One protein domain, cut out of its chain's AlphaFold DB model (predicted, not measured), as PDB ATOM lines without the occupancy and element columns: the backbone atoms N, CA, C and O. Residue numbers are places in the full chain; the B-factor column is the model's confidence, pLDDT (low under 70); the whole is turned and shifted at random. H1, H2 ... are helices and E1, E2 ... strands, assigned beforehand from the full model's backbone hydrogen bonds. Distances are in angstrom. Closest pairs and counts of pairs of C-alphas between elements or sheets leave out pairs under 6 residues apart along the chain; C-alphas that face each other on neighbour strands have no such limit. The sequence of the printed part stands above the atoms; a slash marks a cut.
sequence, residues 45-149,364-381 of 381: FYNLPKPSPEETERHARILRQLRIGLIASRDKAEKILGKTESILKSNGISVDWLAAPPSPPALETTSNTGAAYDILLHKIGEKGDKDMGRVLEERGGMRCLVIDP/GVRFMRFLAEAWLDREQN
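This is residues 45 to 149 and 364 to 381 of the 381 residues of the protein "Inositol-1,3,4-trisphosphate 5/6-kinase" of Amorphochlora amoebiformis (UniProt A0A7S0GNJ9). A small parallel sheet of four short strands, in the order E2, E1, E3, E4, has H2 over E2 and E1 and the long helix H6 slantwise over its E4 side, both on one face. H1 and H3 pack on H6 without being on the sheet, while H4 and H5 only graze the sheet. The printed part has 123 residues with six named helices and four named strands, in the chain order H1, E1, H2, H3, E2, H4, E3, H5, E4, H6, and its class is mixed, helices and strands. It is compact, with a radius of gyration of the C-alphas of 14.6 A and spans of 41, 33 and 28 A.

In the sheet, E1, residues 68 to 71, is parallel to E2, residues 95 to 98, at 28 degrees, with N 70 and O 96 2.8 A apart. E1 is parallel to E3, residues 119 to 122, at 17 degrees, with N 69 and O 119 2.9 A apart. E3 is parallel to E4, residues 145 to 147, at 25 degrees, with N 120 and O 145 2.8 A apart. H2, residues 74 to 81, is over E2 and E1 at a height over the sheet of 9.3 A; its closest C-alphas to E2 are those of Ala 77 and Trp 97, 6.9 A. H6, residues 364 to 379, is on the same face, giving two layers, helices on one face of a sheet; it is over E4 and only just over E3, where 3 of its C-alphas fall. H6 touches H1, residues 53 to 63, with residues 365 to 372 alone, at a steep tilt of 53 degrees; the closest C-alphas are those of His 59 and Ala 372, 5.5 A. With residues 364 to 368 alone it touches H3, residues 85 to 90, about perpendicular at 80 degrees; the closest C-alphas are those of Ile 87 and Gly 364, 5.9 A. H4, residues 104 to 107, grazes the sheet with residues 106 to 107, and H5, residues 130 to 139, with residues 133 to 139. H4 and H5 are near each other. E1, H2, H3, E2 and E3, H5, E4 are strand-helix-strand units, two parallel neighbour strands with helices between; E2, H4, E3 is a split one, with E1 between its strands. These crossovers are right-handed. In H1, H2, H3, H5 and H6 every O i to N i+4 pair is within hydrogen-bond range; H4 is too short for such a pair.

E1 begins at C-alpha 68, (280.955, 240.611, 200.206), and is 10.2 A long. H1 begins at C-alpha 53, (261.728, 236.774, 209.951), and is 15.1 A long; H5 is 14.5 A. H6, 22.9 A, ends at C-alpha 379, (272.241, 234.208, 188.760).

The C-alphas of Tyr 46 and Thr 110 are the two farthest apart, 42.8 A. Residues 150 to 363 are not printed, and C-alphas 149 and 364 are 22.3 A apart across this cut. The link from H4 to E3, 11 residues, is long. The mean pLDDT of the printed part is 82.1; it is under 70 at residues 101 to 115, 125 to 131, 139 to 142 and 381.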
ATOM      1  N   PHE A  45     256.573 248.363 194.790       83.12
ATOM      2  CA  PHE A  45     257.886 248.538 195.401       83.12
ATOM      3  C   PHE A  45     258.004 249.820 196.234       83.12
ATOM      4  O   PHE A  45     259.086 250.128 196.744       83.12
ATOM      5  N   TYR A  46     256.921 250.587 196.376       87.12
ATOM      6  CA  TYR A  46     256.893 251.751 197.250       87.12
ATOM      7  C   TYR A  46     256.749 251.324 198.707       87.12
ATOM      8  O   TYR A  46     255.825 250.600 199.065       87.12
ATOM      9  N   ASN A  47     257.663 251.813 199.545       86.88
ATOM     10  CA  ASN A  47     257.690 251.617 200.987       86.88
ATOM     11  C   ASN A  47     257.385 250.166 201.384       86.88
ATOM     12  O   ASN A  47     256.482 249.907 202.181       86.88
ATOM     13  N   LEU A  48     258.135 249.228 200.790       88.56
ATOM     14  CA  LEU A  48     257.939 247.803 201.031       88.56
ATOM     15  C   LEU A  48     257.898 247.519 202.536       88.56
ATOM     16  O   LEU A  48     258.628 248.158 203.309       88.56
ATOM     17  N   PRO A  49     257.094 246.540 202.976       87.94
ATOM     18  CA  PRO A  49     257.147 246.112 204.357       87.94
ATOM     19  C   PRO A  49     258.568 245.656 204.699       87.94
ATOM     20  O   PRO A  49     259.335 245.175 203.847       87.94
ATOM     21  N   LYS A  50     258.918 245.831 205.976       89.25
ATOM     22  CA  LYS A  50     260.108 245.205 206.541       89.25
ATOM     23  C   LYS A  50     260.026 243.700 206.243       89.25
ATOM     24  O   LYS A  50     258.964 243.131 206.501       89.25
ATOM     25  N   PRO A  51     261.103 243.066 205.742       90.75
ATOM     26  CA  PRO A  51     261.101 241.626 205.515       90.75
ATOM     27  C   PRO A  51     260.675 240.860 206.771       90.75
ATOM     28  O   PRO A  51     261.105 241.195 207.883       90.75
ATOM     29  N   SER A  52     259.842 239.835 206.595       94.00
ATOM     30  CA  SER A  52     259.458 238.940 207.690       94.00
ATOM     31  C   SER A  52     260.694 238.206 208.245       94.00
ATOM     32  O   SER A  52     261.741 238.172 207.588       94.00
ATOM     33  N   PRO A  53     260.629 237.601 209.445       94.44
ATOM     34  CA  PRO A  53     261.728 236.774 209.951       94.44
ATOM     35  C   PRO A  53     262.119 235.646 208.984       94.44
ATOM     36  O   PRO A  53     263.305 235.391 208.787       94.44
ATOM     37  N   GLU A  54     261.139 235.027 208.322       95.69
ATOM     38  CA  GLU A  54     261.360 233.964 207.335       95.69
ATOM     39  C   GLU A  54     262.048 234.485 206.069       95.69
ATOM     40  O   GLU A  54     263.013 233.887 205.591       95.69
ATOM     41  N   GLU A  55     261.600 235.629 205.540       94.56
ATOM     42  CA  GLU A  55     262.243 236.279 204.393       94.56
ATOM     43  C   GLU A  55     263.662 236.735 204.741       94.56
ATOM     44  O   GLU A  55     264.585 236.578 203.943       94.56
ATOM     45  N   THR A  56     263.850 237.277 205.943       94.94
ATOM     46  CA  THR A  56     265.159 237.702 206.450       94.94
ATOM     47  C   THR A  56     266.123 236.524 206.508       94.94
ATOM     48  O   THR A  56     267.226 236.619 205.974       94.94
ATOM     49  N   GLU A  57     265.699 235.397 207.081       96.69
ATOM     50  CA  GLU A  57     266.513 234.185 207.148       96.69
ATOM     51  C   GLU A  57     266.781 233.604 205.752       96.69
ATOM     52  O   GLU A  57     267.897 233.170 205.470       96.69
ATOM     53  N   ARG A  58     265.807 233.652 204.831       96.50
ATOM     54  CA  ARG A  58     266.022 233.256 203.430       96.50
ATOM     55  C   ARG A  58     267.124 234.088 202.772       96.50
ATOM     56  O   ARG A  58     268.017 233.512 202.152       96.50
ATOM     57  N   HIS A  59     267.086 235.414 202.911       96.75
ATOM     58  CA  HIS A  59     268.144 236.287 202.393       96.75
ATOM     59  C   HIS A  59     269.485 236.006 203.080       96.75
ATOM     60  O   HIS A  59     270.507 235.905 202.405       96.75
ATOM     61  N   ALA A  60     269.490 235.804 204.399       96.56
ATOM     62  CA  ALA A  60     270.707 235.505 205.142       96.56
ATOM     63  C   ALA A  60     271.366 234.194 204.691       96.56
ATOM     64  O   ALA A  60     272.578 234.163 204.503       96.56
ATOM     65  N   ARG A  61     270.595 233.128 204.432       97.00
ATOM     66  CA  ARG A  61     271.130 231.854 203.911       97.00
ATOM     67  C   ARG A  61     271.848 231.999 202.577       97.00
ATOM     68  O   ARG A  61     272.828 231.292 202.358       97.00
ATOM     69  N   ILE A  62     271.363 232.882 201.707       96.31
ATOM     70  CA  ILE A  62     272.028 233.199 200.439       96.31
ATOM     71  C   ILE A  62     273.340 233.921 200.743       96.31
ATOM     72  O   ILE A  62     274.402 233.473 200.330       96.31
ATOM     73  N   LEU A  63     273.281 235.000 201.528       96.62
ATOM     74  CA  LEU A  63     274.434 235.866 201.777       96.62
ATOM     75  C   LEU A  63     275.548 235.204 202.602       96.62
ATOM     76  O   LEU A  63     276.708 235.531 202.393       96.62
ATOM     77  N   ARG A  64     275.236 234.249 203.489       96.38
ATOM     78  CA  ARG A  64     276.232 233.464 204.252       96.38
ATOM     79  C   ARG A  64     277.183 232.662 203.359       96.38
ATOM     80  O   ARG A  64     278.251 232.272 203.814       96.38
ATOM     81  N   GLN A  65     276.781 232.384 202.122       93.69
ATOM     82  CA  GLN A  65     277.584 231.632 201.156       93.69
ATOM     83  C   GLN A  65     278.474 232.542 200.302       93.69
ATOM     84  O   GLN A  65     279.248 232.038 199.496       93.69
ATOM     85  N   LEU A  66     278.357 233.864 200.461       92.69
ATOM     86  CA  LEU A  66     278.998 234.850 199.604       92.69
ATOM     87  C   LEU A  66     280.045 235.648 200.376       92.69
ATOM     88  O   LEU A  66     279.837 236.053 201.520       92.69
ATOM     89  N   ARG A  67     281.147 235.969 199.706       92.06
ATOM     90  CA  ARG A  67     282.104 236.979 200.152       92.06
ATOM     91  C   ARG A  67     281.698 238.340 199.621       92.06
ATOM     92  O   ARG A  67     281.608 238.546 198.410       92.06
ATOM     93  N   ILE A  68     281.474 239.283 200.530       93.56
ATOM     94  CA  ILE A  68     280.955 240.611 200.206       93.56
ATOM     95  C   ILE A  68     281.992 241.659 200.601       93.56
ATOM     96  O   ILE A  68     282.368 241.748 201.766       93.56
ATOM     97  N   GLY A  69     282.427 242.469 199.640       91.81
ATOM     98  CA  GLY A  69     283.344 243.584 199.867       91.81
ATOM     99  C   GLY A  69     282.649 244.935 199.699       91.81
ATOM    100  O   GLY A  69     281.756 245.090 198.862       91.81
ATOM    101  N   LEU A  70     283.072 245.933 200.475       91.12
ATOM    102  CA  LEU A  70     282.630 247.323 200.366       91.12
ATOM    103  C   LEU A  70     283.830 248.250 200.162       91.12
ATOM    104  O   LEU A  70     284.571 248.521 201.101       91.12
ATOM    105  N   ILE A  71     283.961 248.813 198.963       89.00
ATOM    106  CA  ILE A  71     284.979 249.816 198.635       89.00
ATOM    107  C   ILE A  71     284.396 251.215 198.836       89.00
ATOM    108  O   ILE A  71     283.569 251.686 198.050       89.00
ATOM    109  N   ALA A  72     284.812 251.906 199.891       87.75
ATOM    110  CA  ALA A  72     284.335 253.256 200.177       87.75
ATOM    111  C   ALA A  72     285.310 254.026 201.078       87.75
ATOM    112  O   ALA A  72     286.145 253.435 201.766       87.75
ATOM    113  N   SER A  73     285.164 255.355 201.131       86.75
ATOM    114  CA  SER A  73     285.810 256.142 202.186       86.75
ATOM    115  C   SER A  73     285.338 255.679 203.565       86.75
ATOM    116  O   SER A  73     284.213 255.191 203.708       86.75
ATOM    117  N   ARG A  74     286.172 255.874 204.591       85.81
ATOM    118  CA  ARG A  74     285.861 255.485 205.972       85.81
ATOM    119  C   ARG A  74     284.514 256.042 206.440       85.81
ATOM    120  O   ARG A  74     283.629 255.272 206.796       85.81
ATOM    121  N   ASP A  75     284.302 257.351 206.298       84.12
ATOM    122  CA  ASP A  75     283.035 258.011 206.640       84.12
ATOM    123  C   ASP A  75     281.827 257.385 205.941       84.12
ATOM    124  O   ASP A  75     280.719 257.334 206.482       84.12
ATOM    125  N   LYS A  76     281.998 256.965 204.682       85.50
ATOM    126  CA  LYS A  76     280.915 256.361 203.914       85.50
ATOM    127  C   LYS A  76     280.657 254.928 204.372       85.50
ATOM    128  O   LYS A  76     279.488 254.567 204.484       85.50
ATOM    129  N   ALA A  77     281.705 254.158 204.650       86.69
ATOM    130  CA  ALA A  77     281.599 252.818 205.206       86.69
ATOM    131  C   ALA A  77     280.908 252.844 206.574       86.69
ATOM    132  O   ALA A  77     279.936 252.123 206.763       86.69
ATOM    133  N   GLU A  78     281.282 253.760 207.469       86.56
ATOM    134  CA  GLU A  78     280.617 253.952 208.767       86.56
ATOM    135  C   GLU A  78     279.128 254.320 208.599       86.56
ATOM    136  O   GLU A  78     278.254 253.758 209.260       86.56
ATOM    137  N   LYS A  79     278.787 255.181 207.629       84.31
ATOM    138  CA  LYS A  79     277.387 255.513 207.278       84.31
ATOM    139  C   LYS A  79     276.602 254.378 206.614       84.31
ATOM    140  O   LYS A  79     275.402 254.541 206.399       84.31
ATOM    141  N   ILE A  80     277.235 253.281 206.213       82.56
ATOM    142  CA  ILE A  80     276.551 252.100 205.667       82.56
ATOM    143  C   ILE A  80     276.507 251.021 206.743       82.56
ATOM    144  O   ILE A  80     275.421 250.607 207.153       82.56
ATOM    145  N   LEU A  81     277.682 250.624 207.224       83.62
ATOM    146  CA  LEU A  81     277.907 249.511 208.132       83.62
ATOM    147  C   LEU A  81     277.629 249.874 209.591       83.62
ATOM    148  O   LEU A  81     277.119 249.028 210.298       83.62
ATOM    149  N   GLY A  82     277.810 251.115 210.047       80.88
ATOM    150  CA  GLY A  82     277.759 251.444 211.482       80.88
ATOM    151  C   GLY A  82     276.519 250.931 212.232       80.88
ATOM    152  O   GLY A  82     276.647 250.287 213.266       80.88
ATOM    153  N   LYS A  83     275.305 251.142 211.694       75.88
ATOM    154  CA  LYS A  83     274.057 250.591 212.277       75.88
ATOM    155  C   LYS A  83     273.644 249.228 211.709       75.88
ATOM    156  O   LYS A  83     272.725 248.601 212.224       75.88
ATOM    157  N   THR A  84     274.275 248.801 210.623       85.56
ATOM    158  CA  THR A  84     273.885 247.616 209.847       85.56
ATOM    159  C   THR A  84     274.723 246.398 210.219       85.56
ATOM    160  O   THR A  84     274.246 245.276 210.140       85.56
ATOM    161  N   GLU A  85     275.959 246.606 210.659       86.94
ATOM    162  CA  GLU A  85     276.957 245.571 210.903       86.94
ATOM    163  C   GLU A  85     276.534 244.626 212.023       86.94
ATOM    164  O   GLU A  85     276.702 243.420 211.885       86.94
ATOM    165  N   SER A  86     275.914 245.134 213.092       88.50
ATOM    166  CA  SER A  86     275.367 244.282 214.154       88.50
ATOM    167  C   SER A  86     274.267 243.351 213.636       88.50
ATOM    168  O   SER A  86     274.237 242.181 214.009       88.50
ATOM    169  N   ILE A  87     273.405 243.848 212.741       91.06
ATOM    170  CA  ILE A  87     272.340 243.070 212.094       91.06
ATOM    171  C   ILE A  87     272.942 242.038 211.134       91.06
ATOM    172  O   ILE A  87     272.501 240.894 211.114       91.06
ATOM    173  N   LEU A  88     273.955 242.412 210.350       92.94
ATOM    174  CA  LEU A  88     274.642 241.485 209.447       92.94
ATOM    175  C   LEU A  88     275.336 240.365 210.236       92.94
ATOM    176  O   LEU A  88     275.102 239.188 209.965       92.94
ATOM    177  N   LYS A  89     276.101 240.720 211.276       92.06
ATOM    178  CA  LYS A  89     276.821 239.772 212.138       92.06
ATOM    179  C   LYS A  89     275.882 238.820 212.872       92.06
ATOM    180  O   LYS A  89     276.153 237.624 212.893       92.06
ATOM    181  N   SER A  90     274.766 239.307 213.420       93.50
ATOM    182  CA  SER A  90     273.780 238.434 214.077       93.50
ATOM    183  C   SER A  90     273.110 237.455 213.108       93.50
ATOM    184  O   SER A  90     272.633 236.408 213.532       93.50
ATOM    185  N   ASN A  91     273.127 237.761 211.808       94.56
ATOM    186  CA  ASN A  91     272.669 236.878 210.741       94.56
ATOM    187  C   ASN A  91     273.807 236.075 210.088       94.56
ATOM    188  O   ASN A  91     273.554 235.388 209.101       94.56
ATOM    189  N   GLY A  92     275.032 236.107 210.627       93.19
ATOM    190  CA  GLY A  92     276.180 235.349 210.117       93.19
ATOM    191  C   GLY A  92     276.770 235.886 208.810       93.19
ATOM    192  O   GLY A  92     277.393 235.130 208.073       93.19
ATOM    193  N   ILE A  93     276.550 237.163 208.496       94.69
ATOM    194  CA  ILE A  93     277.024 237.808 207.269       94.69
ATOM    195  C   ILE A  93     278.163 238.764 207.624       94.69
ATOM    196  O   ILE A  93     278.007 239.628 208.492       94.69
ATOM    197  N   SER A  94     279.289 238.646 206.926       90.31
ATOM    198  CA  SER A  94     280.399 239.598 206.992       90.31
ATOM    199  C   SER A  94     280.460 240.447 205.725       90.31
ATOM    200  O   SER A  94     280.178 239.977 204.624       90.31
ATOM    201  N   VAL A  95     280.821 241.720 205.892       92.25
ATOM    202  CA  VAL A  95     281.118 242.630 204.784       92.25
ATOM    203  C   VAL A  95     282.489 243.227 205.038       92.25
ATOM    204  O   VAL A  95     282.667 243.970 206.005       92.25
ATOM    205  N   ASP A  96     283.436 242.914 204.165       90.81
ATOM    206  CA  ASP A  96     284.812 243.361 204.302       90.81
ATOM    207  C   ASP A  96     284.921 244.788 203.767       90.81
ATOM    208  O   ASP A  96     284.752 245.053 202.572       90.81
ATOM    209  N   TRP A  97     285.157 245.746 204.662       89.81
ATOM    210  CA  TRP A  97     285.426 247.114 204.242       89.81
ATOM    211  C   TRP A  97     286.842 247.222 203.681       89.81
ATOM    212  O   TRP A  97     287.826 246.876 204.331       89.81
ATOM    213  N   LEU A  98     286.925 247.777 202.478       86.38
ATOM    214  CA  LEU A  98     288.151 248.101 201.783       86.38
ATOM    215  C   LEU A  98     288.237 249.624 201.637       86.38
ATOM    216  O   LEU A  98     287.298 250.277 201.165       86.38
ATOM    217  N   ALA A  99     289.373 250.201 202.035       80.44
ATOM    218  CA  ALA A  99     289.638 251.619 201.812       80.44
ATOM    219  C   ALA A  99     289.548 251.950 200.312       80.44
ATOM    220  O   ALA A  99     289.799 251.093 199.472       80.44
ATOM    221  N   ALA A 100     289.179 253.184 199.968       74.31
ATOM    222  CA  ALA A 100     289.135 253.648 198.583       74.31
ATOM    223  C   ALA A 100     290.311 254.613 198.308       74.31
ATOM    224  O   ALA A 100     290.332 255.679 198.930       74.31
ATOM    225  N   PRO A 101     291.245 254.294 197.386       68.25
ATOM    226  CA  PRO A 101     291.342 253.055 196.602       68.25
ATOM    227  C   PRO A 101     291.891 251.869 197.430       68.25
ATOM    228  O   PRO A 101     292.736 252.079 198.304       68.25
ATOM    229  N   PRO A 102     291.432 250.627 197.182       64.75
ATOM    230  CA  PRO A 102     291.950 249.449 197.875       64.75
ATOM    231  C   PRO A 102     293.336 249.072 197.356       64.75
ATOM    232  O   PRO A 102     293.634 249.243 196.175       64.75
ATOM    233  N   SER A 103     294.183 248.505 198.218       64.69
ATOM    234  CA  SER A 103     295.469 247.949 197.785       64.69
ATOM    235  C   SER A 103     295.238 246.797 196.790       64.69
ATOM    236  O   SER A 103     294.375 245.960 197.063       64.69
ATOM    237  N   PRO A 104     296.007 246.684 195.687       63.38
ATOM    238  CA  PRO A 104     295.833 245.617 194.692       63.38
ATOM    239  C   PRO A 104     295.721 244.189 195.272       63.38
ATOM    240  O   PRO A 104     294.805 243.471 194.865       63.38
ATOM    241  N   PRO A 105     296.521 243.796 196.291       60.19
ATOM    242  CA  PRO A 105     296.416 242.471 196.910       60.19
ATOM    243  C   PRO A 105     295.060 242.199 197.571       60.19
ATOM    244  O   PRO A 105     294.643 241.052 197.666       60.19
ATOM    245  N   ALA A 106     294.344 243.238 198.015       63.56
ATOM    246  CA  ALA A 106     293.056 243.091 198.692       63.56
ATOM    247  C   ALA A 106     291.929 242.638 197.748       63.56
ATOM    248  O   ALA A 106     290.874 242.208 198.210       63.56
ATOM    249  N   LEU A 107     292.142 242.743 196.432       67.12
ATOM    250  CA  LEU A 107     291.212 242.274 195.408       67.12
ATOM    251  C   LEU A 107     291.667 240.952 194.768       67.12
ATOM    252  O   LEU A 107     290.927 240.387 193.965       67.12
ATOM    253  N   GLU A 108     292.853 240.432 195.077       62.41
ATOM    254  CA  GLU A 108     293.392 239.195 194.497       62.41
ATOM    255  C   GLU A 108     293.154 237.985 195.417       62.41
ATOM    256  O   GLU A 108     293.163 238.099 196.638       62.41
ATOM    257  N   THR A 109     292.904 236.806 194.834       56.12
ATOM    258  CA  THR A 109     292.794 235.532 195.572       56.12
ATOM    259  C   THR A 109     293.930 234.590 195.252       56.12
ATOM    260  O   THR A 109     294.352 234.495 194.105       56.12
ATOM    261  N   THR A 110     294.298 233.779 196.241       44.25
ATOM    262  CA  THR A 110     295.156 232.592 196.108       44.25
ATOM    263  C   THR A 110     294.407 231.329 195.637       44.25
ATOM    264  O   THR A 110     295.014 230.267 195.550       44.25
ATOM    265  N   SER A 111     293.099 231.400 195.340       45.44
ATOM    266  CA  SER A 111     292.257 230.246 194.976       45.44
ATOM    267  C   SER A 111     291.942 230.155 193.475       45.44
ATOM    268  O   SER A 111     291.685 231.160 192.811       45.44
ATOM    269  N   ASN A 112     291.852 228.918 192.970       42.62
ATOM    270  CA  ASN A 112     291.570 228.550 191.569       42.62
ATOM    271  C   ASN A 112     290.191 228.998 191.017       42.62
ATOM    272  O   ASN A 112     289.874 228.699 189.871       42.62
ATOM    273  N   THR A 113     289.370 229.705 191.803       47.50
ATOM    274  CA  THR A 113     288.052 230.245 191.407       47.50
ATOM    275  C   THR A 113     288.100 231.689 190.876       47.50
ATOM    276  O   THR A 113     287.138 232.148 190.270       47.50
ATOM    277  N   GLY A 114     289.218 232.410 191.043       52.72
ATOM    278  CA  GLY A 114     289.537 233.624 190.275       52.72
ATOM    279  C   GLY A 114     288.953 234.980 190.730       52.72
ATOM    280  O   GLY A 114     289.314 235.990 190.123       52.72
ATOM    281  N   ALA A 115     288.111 235.065 191.771       60.88
ATOM    282  CA  ALA A 115     287.574 236.339 192.292       60.88
ATOM    283  C   ALA A 115     287.629 236.432 193.827       60.88
ATOM    284  O   ALA A 115     287.164 235.517 194.501       60.88
ATOM    285  N   ALA A 116     288.124 237.550 194.385       77.75
ATOM    286  CA  ALA A 116     288.199 237.809 195.837       77.75
ATOM    287  C   ALA A 116     286.866 238.031 196.546       77.75
ATOM    288  O   ALA A 116     286.789 237.862 197.758       77.75
ATOM    289  N   TYR A 117     285.820 238.351 195.801       87.12
ATOM    290  CA  TYR A 117     284.501 238.616 196.344       87.12
ATOM    291  C   TYR A 117     283.458 238.180 195.331       87.12
ATOM    292  O   TYR A 117     283.666 238.333 194.128       87.12
ATOM    293  N   ASP A 118     282.333 237.688 195.825       90.06
ATOM    294  CA  ASP A 118     281.160 237.384 195.018       90.06
ATOM    295  C   ASP A 118     280.391 238.674 194.717       90.06
ATOM    296  O   ASP A 118     279.993 238.908 193.576       90.06
ATOM    297  N   ILE A 119     280.262 239.556 195.717       92.44
ATOM    298  CA  ILE A 119     279.651 240.886 195.594       92.44
ATOM    299  C   ILE A 119     280.661 241.962 195.997       92.44
ATOM    300  O   ILE A 119     281.226 241.921 197.088       92.44
ATOM    301  N   LEU A 120     280.833 242.975 195.149       91.12
ATOM    302  CA  LEU A 120     281.587 244.190 195.448       91.12
ATOM    303  C   LEU A 120     280.666 245.403 195.378       91.12
ATOM    304  O   LEU A 120     280.273 245.836 194.295       91.12
ATOM    305  N   LEU A 121     280.357 245.988 196.533       91.69
ATOM    306  CA  LEU A 121     279.757 247.314 196.595       91.69
ATOM    307  C   LEU A 121     280.840 248.371 196.504       91.69
ATOM    308  O   LEU A 121     281.903 248.231 197.112       91.69
ATOM    309  N   HIS A 122     280.545 249.481 195.835       89.19
ATOM    310  CA  HIS A 122     281.471 250.601 195.852       89.19
ATOM    311  C   HIS A 122     280.801 251.967 195.856       89.19
ATOM    312  O   HIS A 122     279.727 252.191 195.293       89.19
ATOM    313  N   LYS A 123     281.503 252.914 196.472       87.00
ATOM    314  CA  LYS A 123     281.321 254.341 196.237       87.00
ATOM    315  C   LYS A 123     282.680 254.972 195.960       87.00
ATOM    316  O   LYS A 123     283.208 255.711 196.792       87.00
ATOM    317  N   ILE A 124     283.242 254.670 194.794       78.06
ATOM    318  CA  ILE A 124     284.382 255.424 194.265       78.06
ATOM    319  C   ILE A 124     283.854 256.760 193.726       78.06
ATOM    320  O   ILE A 124     282.832 256.795 193.046       78.06
ATOM    321  N   GLY A 125     284.447 257.883 194.139       64.62
ATOM    322  CA  GLY A 125     284.015 259.207 193.671       64.62
ATOM    323  C   GLY A 125     284.436 259.473 192.222       64.62
ATOM    324  O   GLY A 125     285.203 258.706 191.655       64.62
ATOM    325  N   GLU A 126     284.045 260.618 191.653       53.75
ATOM    326  CA  GLU A 126     284.503 261.052 190.314       53.75
ATOM    327  C   GLU A 126     286.040 261.215 190.235       53.75
ATOM    328  O   GLU A 126     286.642 261.054 189.175       53.75
ATOM    329  N   LYS A 127     286.684 261.477 191.385       51.62
ATOM    330  CA  LYS A 127     288.147 261.503 191.573       51.62
ATOM    331  C   LYS A 127     288.737 260.193 192.114       51.62
ATOM    332  O   LYS A 127     289.948 260.105 192.293       51.62
ATOM    333  N   GLY A 128     287.894 259.221 192.460       55.16
ATOM    334  CA  GLY A 128     288.321 257.921 192.962       55.16
ATOM    335  C   GLY A 128     288.882 257.121 191.804       55.16
ATOM    336  O   GLY A 128     288.110 256.516 191.077       55.16
ATOM    337  N   ASP A 129     290.197 257.230 191.632       60.28
ATOM    338  CA  ASP A 129     291.078 256.460 190.757       60.28
ATOM    339  C   ASP A 129     290.371 255.835 189.539       60.28
ATOM    340  O   ASP A 129     289.772 254.761 189.632       60.28
ATOM    341  N   LYS A 130     290.405 256.516 188.381       63.91
ATOM    342  CA  LYS A 130     289.813 256.009 187.122       63.91
ATOM    343  C   LYS A 130     290.261 254.575 186.823       63.91
ATOM    344  O   LYS A 130     289.489 253.798 186.258       63.91
ATOM    345  N   ASP A 131     291.465 254.229 187.265       68.06
ATOM    346  CA  ASP A 131     292.044 252.902 187.141       68.06
ATOM    347  C   ASP A 131     291.283 251.870 187.988       68.06
ATOM    348  O   ASP A 131     291.040 250.761 187.524       68.06
ATOM    349  N   MET A 132     290.770 252.238 189.166       74.75
ATOM    350  CA  MET A 132     289.929 251.367 189.996       74.75
ATOM    351  C   MET A 132     288.572 251.079 189.352       74.75
ATOM    352  O   MET A 132     288.097 249.946 189.398       74.75
ATOM    353  N   GLY A 133     287.954 252.079 188.716       76.12
ATOM    354  CA  GLY A 133     286.730 251.860 187.941       76.12
ATOM    355  C   GLY A 133     286.946 250.815 186.845       76.12
ATOM    356  O   GLY A 133     286.156 249.883 186.721       76.12
ATOM    357  N   ARG A 134     288.072 250.918 186.130       75.69
ATOM    358  CA  ARG A 134     288.476 249.952 185.103       75.69
ATOM    359  C   ARG A 134     288.755 248.563 185.680       75.69
ATOM    360  O   ARG A 134     288.244 247.583 185.155       75.69
ATOM    361  N   VAL A 135     289.500 248.472 186.782       76.19
ATOM    362  CA  VAL A 135     289.800 247.201 187.465       76.19
ATOM    363  C   VAL A 135     288.516 246.502 187.914       76.19
ATOM    364  O   VAL A 135     288.378 245.290 187.754       76.19
ATOM    365  N   LEU A 136     287.560 247.249 188.470       77.88
ATOM    366  CA  LEU A 136     286.265 246.703 188.870       77.88
ATOM    367  C   LEU A 136     285.433 246.262 187.663       77.88
ATOM    368  O   LEU A 136     284.756 245.244 187.746       77.88
ATOM    369  N   GLU A 137     285.501 246.973 186.540       76.94
ATOM    370  CA  GLU A 137     284.827 246.578 185.299       76.94
ATOM    371  C   GLU A 137     285.421 245.322 184.673       76.94
ATOM    372  O   GLU A 137     284.672 244.424 184.305       76.94
ATOM    373  N   GLU A 138     286.749 245.217 184.618       72.81
ATOM    374  CA  GLU A 138     287.457 244.022 184.143       72.81
ATOM    375  C   GLU A 138     287.159 242.792 185.015       72.81
ATOM    376  O   GLU A 138     287.196 241.654 184.543       72.81
ATOM    377  N   ARG A 139     286.835 243.009 186.295       68.44
ATOM    378  CA  ARG A 139     286.404 241.963 187.234       68.44
ATOM    379  C   ARG A 139     284.887 241.708 187.200       68.44
ATOM    380  O   ARG A 139     284.442 240.635 187.616       68.44
ATOM    381  N   GLY A 140     284.094 242.658 186.716       65.06
ATOM    382  CA  GLY A 140     282.635 242.597 186.696       65.06
ATOM    383  C   GLY A 140     282.070 241.617 185.663       65.06
ATOM    384  O   GLY A 140     282.711 241.273 184.673       65.06
ATOM    385  N   GLY A 141     280.846 241.137 185.899       60.03
ATOM    386  CA  GLY A 141     280.068 240.331 184.947       60.03
ATOM    387  C   GLY A 141     280.470 238.853 184.872       60.03
ATOM    388  O   GLY A 141     279.600 237.993 184.940       60.03
ATOM    389  N   MET A 142     281.769 238.534 184.805       59.91
ATOM    390  CA  MET A 142     282.250 237.142 184.706       59.91
ATOM    391  C   MET A 142     282.817 236.570 186.012       59.91
ATOM    392  O   MET A 142     282.837 235.353 186.174       59.91
ATOM    393  N   ARG A 143     283.289 237.415 186.940       73.88
ATOM    394  CA  ARG A 143     283.990 236.972 188.163       73.88
ATOM    395  C   ARG A 143     283.302 237.429 189.447       73.88
ATOM    396  O   ARG A 143     283.198 236.643 190.379       73.88
ATOM    397  N   CYS A 144     282.761 238.646 189.482       84.00
ATOM    398  CA  CYS A 144     281.999 239.155 190.625       84.00
ATOM    399  C   CYS A 144     280.838 240.075 190.209       84.00
ATOM    400  O   CYS A 144     280.820 240.641 189.111       84.00
ATOM    401  N   LEU A 145     279.863 240.230 191.105       89.00
ATOM    402  CA  LEU A 145     278.781 241.198 190.990       89.00
ATOM    403  C   LEU A 145     279.252 242.551 191.527       89.00
ATOM    404  O   LEU A 145     279.396 242.724 192.735       89.00
ATOM    405  N   VAL A 146     279.449 243.526 190.642       90.12
ATOM    406  CA  VAL A 146     279.805 244.895 191.039       90.12
ATOM    407  C   VAL A 146     278.546 245.756 191.130       90.12
ATOM    408  O   VAL A 146     277.807 245.897 190.150       90.12
ATOM    409  N   ILE A 147     278.302 246.320 192.316       91.62
ATOM    410  CA  ILE A 147     277.125 247.132 192.642       91.62
ATOM    411  C   ILE A 147     277.550 248.570 192.978       91.62
ATOM    412  O   ILE A 147     278.172 248.819 194.013       91.62
ATOM    413  N   ASP A 148     277.193 249.570 192.181       90.56
ATOM    414  CA  ASP A 148     276.680 249.501 190.800       90.56
ATOM    415  C   ASP A 148     277.833 249.487 189.769       90.56
ATOM    416  O   ASP A 148     278.985 249.632 190.157       90.56
ATOM    417  N   PRO A 149     277.610 249.333 188.454       88.19
ATOM    418  CA  PRO A 149     278.710 249.361 187.482       88.19
ATOM    419  C   PRO A 149     279.469 250.707 187.500       88.19
ATOM    420  O   PRO A 149     278.825 251.758 187.396       88.19
ATOM    421  N   GLY A 364     269.331 247.816 207.944       90.31
ATOM    422  CA  GLY A 364     270.152 246.608 207.861       90.31
ATOM    423  C   GLY A 364     269.427 245.397 207.270       90.31
ATOM    424  O   GLY A 364     270.000 244.685 206.452       90.31
ATOM    425  N   VAL A 365     268.146 245.204 207.599       92.25
ATOM    426  CA  VAL A 365     267.356 244.080 207.065       92.25
ATOM    427  C   VAL A 365     266.984 244.313 205.600       92.25
ATOM    428  O   VAL A 365     267.060 243.398 204.781       92.25
ATOM    429  N   ARG A 366     266.658 245.557 205.234       92.62
ATOM    430  CA  ARG A 366     266.398 245.931 203.834       92.62
ATOM    431  C   ARG A 366     267.658 245.869 202.976       92.62
ATOM    432  O   ARG A 366     267.587 245.467 201.822       92.62
ATOM    433  N   PHE A 367     268.812 246.198 203.548       93.19
ATOM    434  CA  PHE A 367     270.107 246.067 202.893       93.19
ATOM    435  C   PHE A 367     270.449 244.596 202.620       93.19
ATOM    436  O   PHE A 367     270.903 244.285 201.526       93.19
ATOM    437  N   MET A 368     270.141 243.675 203.543       94.38
ATOM    438  CA  MET A 368     270.256 242.233 203.274       94.38
ATOM    439  C   MET A 368     269.354 241.785 202.119       94.38
ATOM    440  O   MET A 368     269.839 241.124 201.203       94.38
ATOM    441  N   ARG A 369     268.070 242.180 202.118       95.00
ATOM    442  CA  ARG A 369     267.160 241.907 200.989       95.00
ATOM    443  C   ARG A 369     267.751 242.422 199.679       95.00
ATOM    444  O   ARG A 369     267.845 241.673 198.718       95.00
ATOM    445  N   PHE A 370     268.211 243.671 199.668       95.00
ATOM    446  CA  PHE A 370     268.825 244.299 198.503       95.00
ATOM    447  C   PHE A 370     270.012 243.501 197.943       95.00
ATOM    448  O   PHE A 370     270.055 243.249 196.741       95.00
ATOM    449  N   LEU A 371     270.957 243.093 198.795       95.44
ATOM    450  CA  LEU A 371     272.121 242.315 198.362       95.44
ATOM    451  C   LEU A 371     271.718 240.941 197.822       95.44
ATOM    452  O   LEU A 371     272.210 240.528 196.774       95.44
ATOM    453  N   ALA A 372     270.808 240.253 198.515       95.81
ATOM    454  CA  ALA A 372     270.346 238.932 198.113       95.81
ATOM    455  C   ALA A 372     269.566 238.983 196.791       95.81
ATOM    456  O   ALA A 372     269.811 238.170 195.907       95.81
ATOM    457  N   GLU A 373     268.670 239.956 196.616       94.25
ATOM    458  CA  GLU A 373     267.936 240.160 195.363       94.25
ATOM    459  C   GLU A 373     268.870 240.548 194.213       94.25
ATOM    460  O   GLU A 373     268.712 240.041 193.107       94.25
ATOM    461  N   ALA A 374     269.873 241.397 194.458       92.94
ATOM    462  CA  ALA A 374     270.859 241.742 193.436       92.94
ATOM    463  C   ALA A 374     271.679 240.522 192.988       92.94
ATOM    464  O   ALA A 374     271.958 240.384 191.798       92.94
ATOM    465  N   TRP A 375     272.031 239.636 193.924       93.19
ATOM    466  CA  TRP A 375     272.688 238.367 193.619       93.19
ATOM    467  C   TRP A 375     271.789 237.427 192.812       93.19
ATOM    468  O   TRP A 375     272.200 236.923 191.774       93.19
ATOM    469  N   LEU A 376     270.544 237.233 193.245       91.50
ATOM    470  CA  LEU A 376     269.587 236.376 192.542       91.50
ATOM    471  C   LEU A 376     269.287 236.883 191.127       91.50
ATOM    472  O   LEU A 376     269.188 236.079 190.205       91.50
ATOM    473  N   ASP A 377     269.180 238.202 190.946       87.38
ATOM    474  CA  ASP A 377     269.014 238.818 189.627       87.38
ATOM    475  C   ASP A 377     270.206 238.513 188.707       87.38
ATOM    476  O   ASP A 377     270.009 238.343 187.507       87.38
ATOM    477  N   ARG A 378     271.432 238.436 189.246       84.38
ATOM    478  CA  ARG A 378     272.615 238.024 188.478       84.38
ATOM    479  C   ARG A 378     272.535 236.551 188.093       84.38
ATOM    480  O   ARG A 378     272.756 236.242 186.941       84.38
ATOM    481  N   GLU A 379     272.231 235.657 189.028       82.31
ATOM    482  CA  GLU A 379     272.241 234.208 188.760       82.31
ATOM    483  C   GLU A 379     271.167 233.769 187.748       82.31
ATOM    484  O   GLU A 379     271.269 232.704 187.143       82.31
ATOM    485  N   GLN A 380     270.119 234.575 187.564       75.75
ATOM    486  CA  GLN A 380     269.038 234.304 186.616       75.75
ATOM    487  C   GLN A 380     269.300 234.822 185.191       75.75
ATOM    488  O   GLN A 380     268.513 234.497 184.297       75.75
ATOM    489  N   ASN A 381     270.342 235.630 184.968       59.41
ATOM    490  CA  ASN A 381     270.622 236.322 183.701       59.41
ATOM    491  C   ASN A 381     272.047 236.081 183.208       59.41
ATOM    492  O   ASN A 381     272.223 236.100 181.969       59.41
TER     493      ASN A 381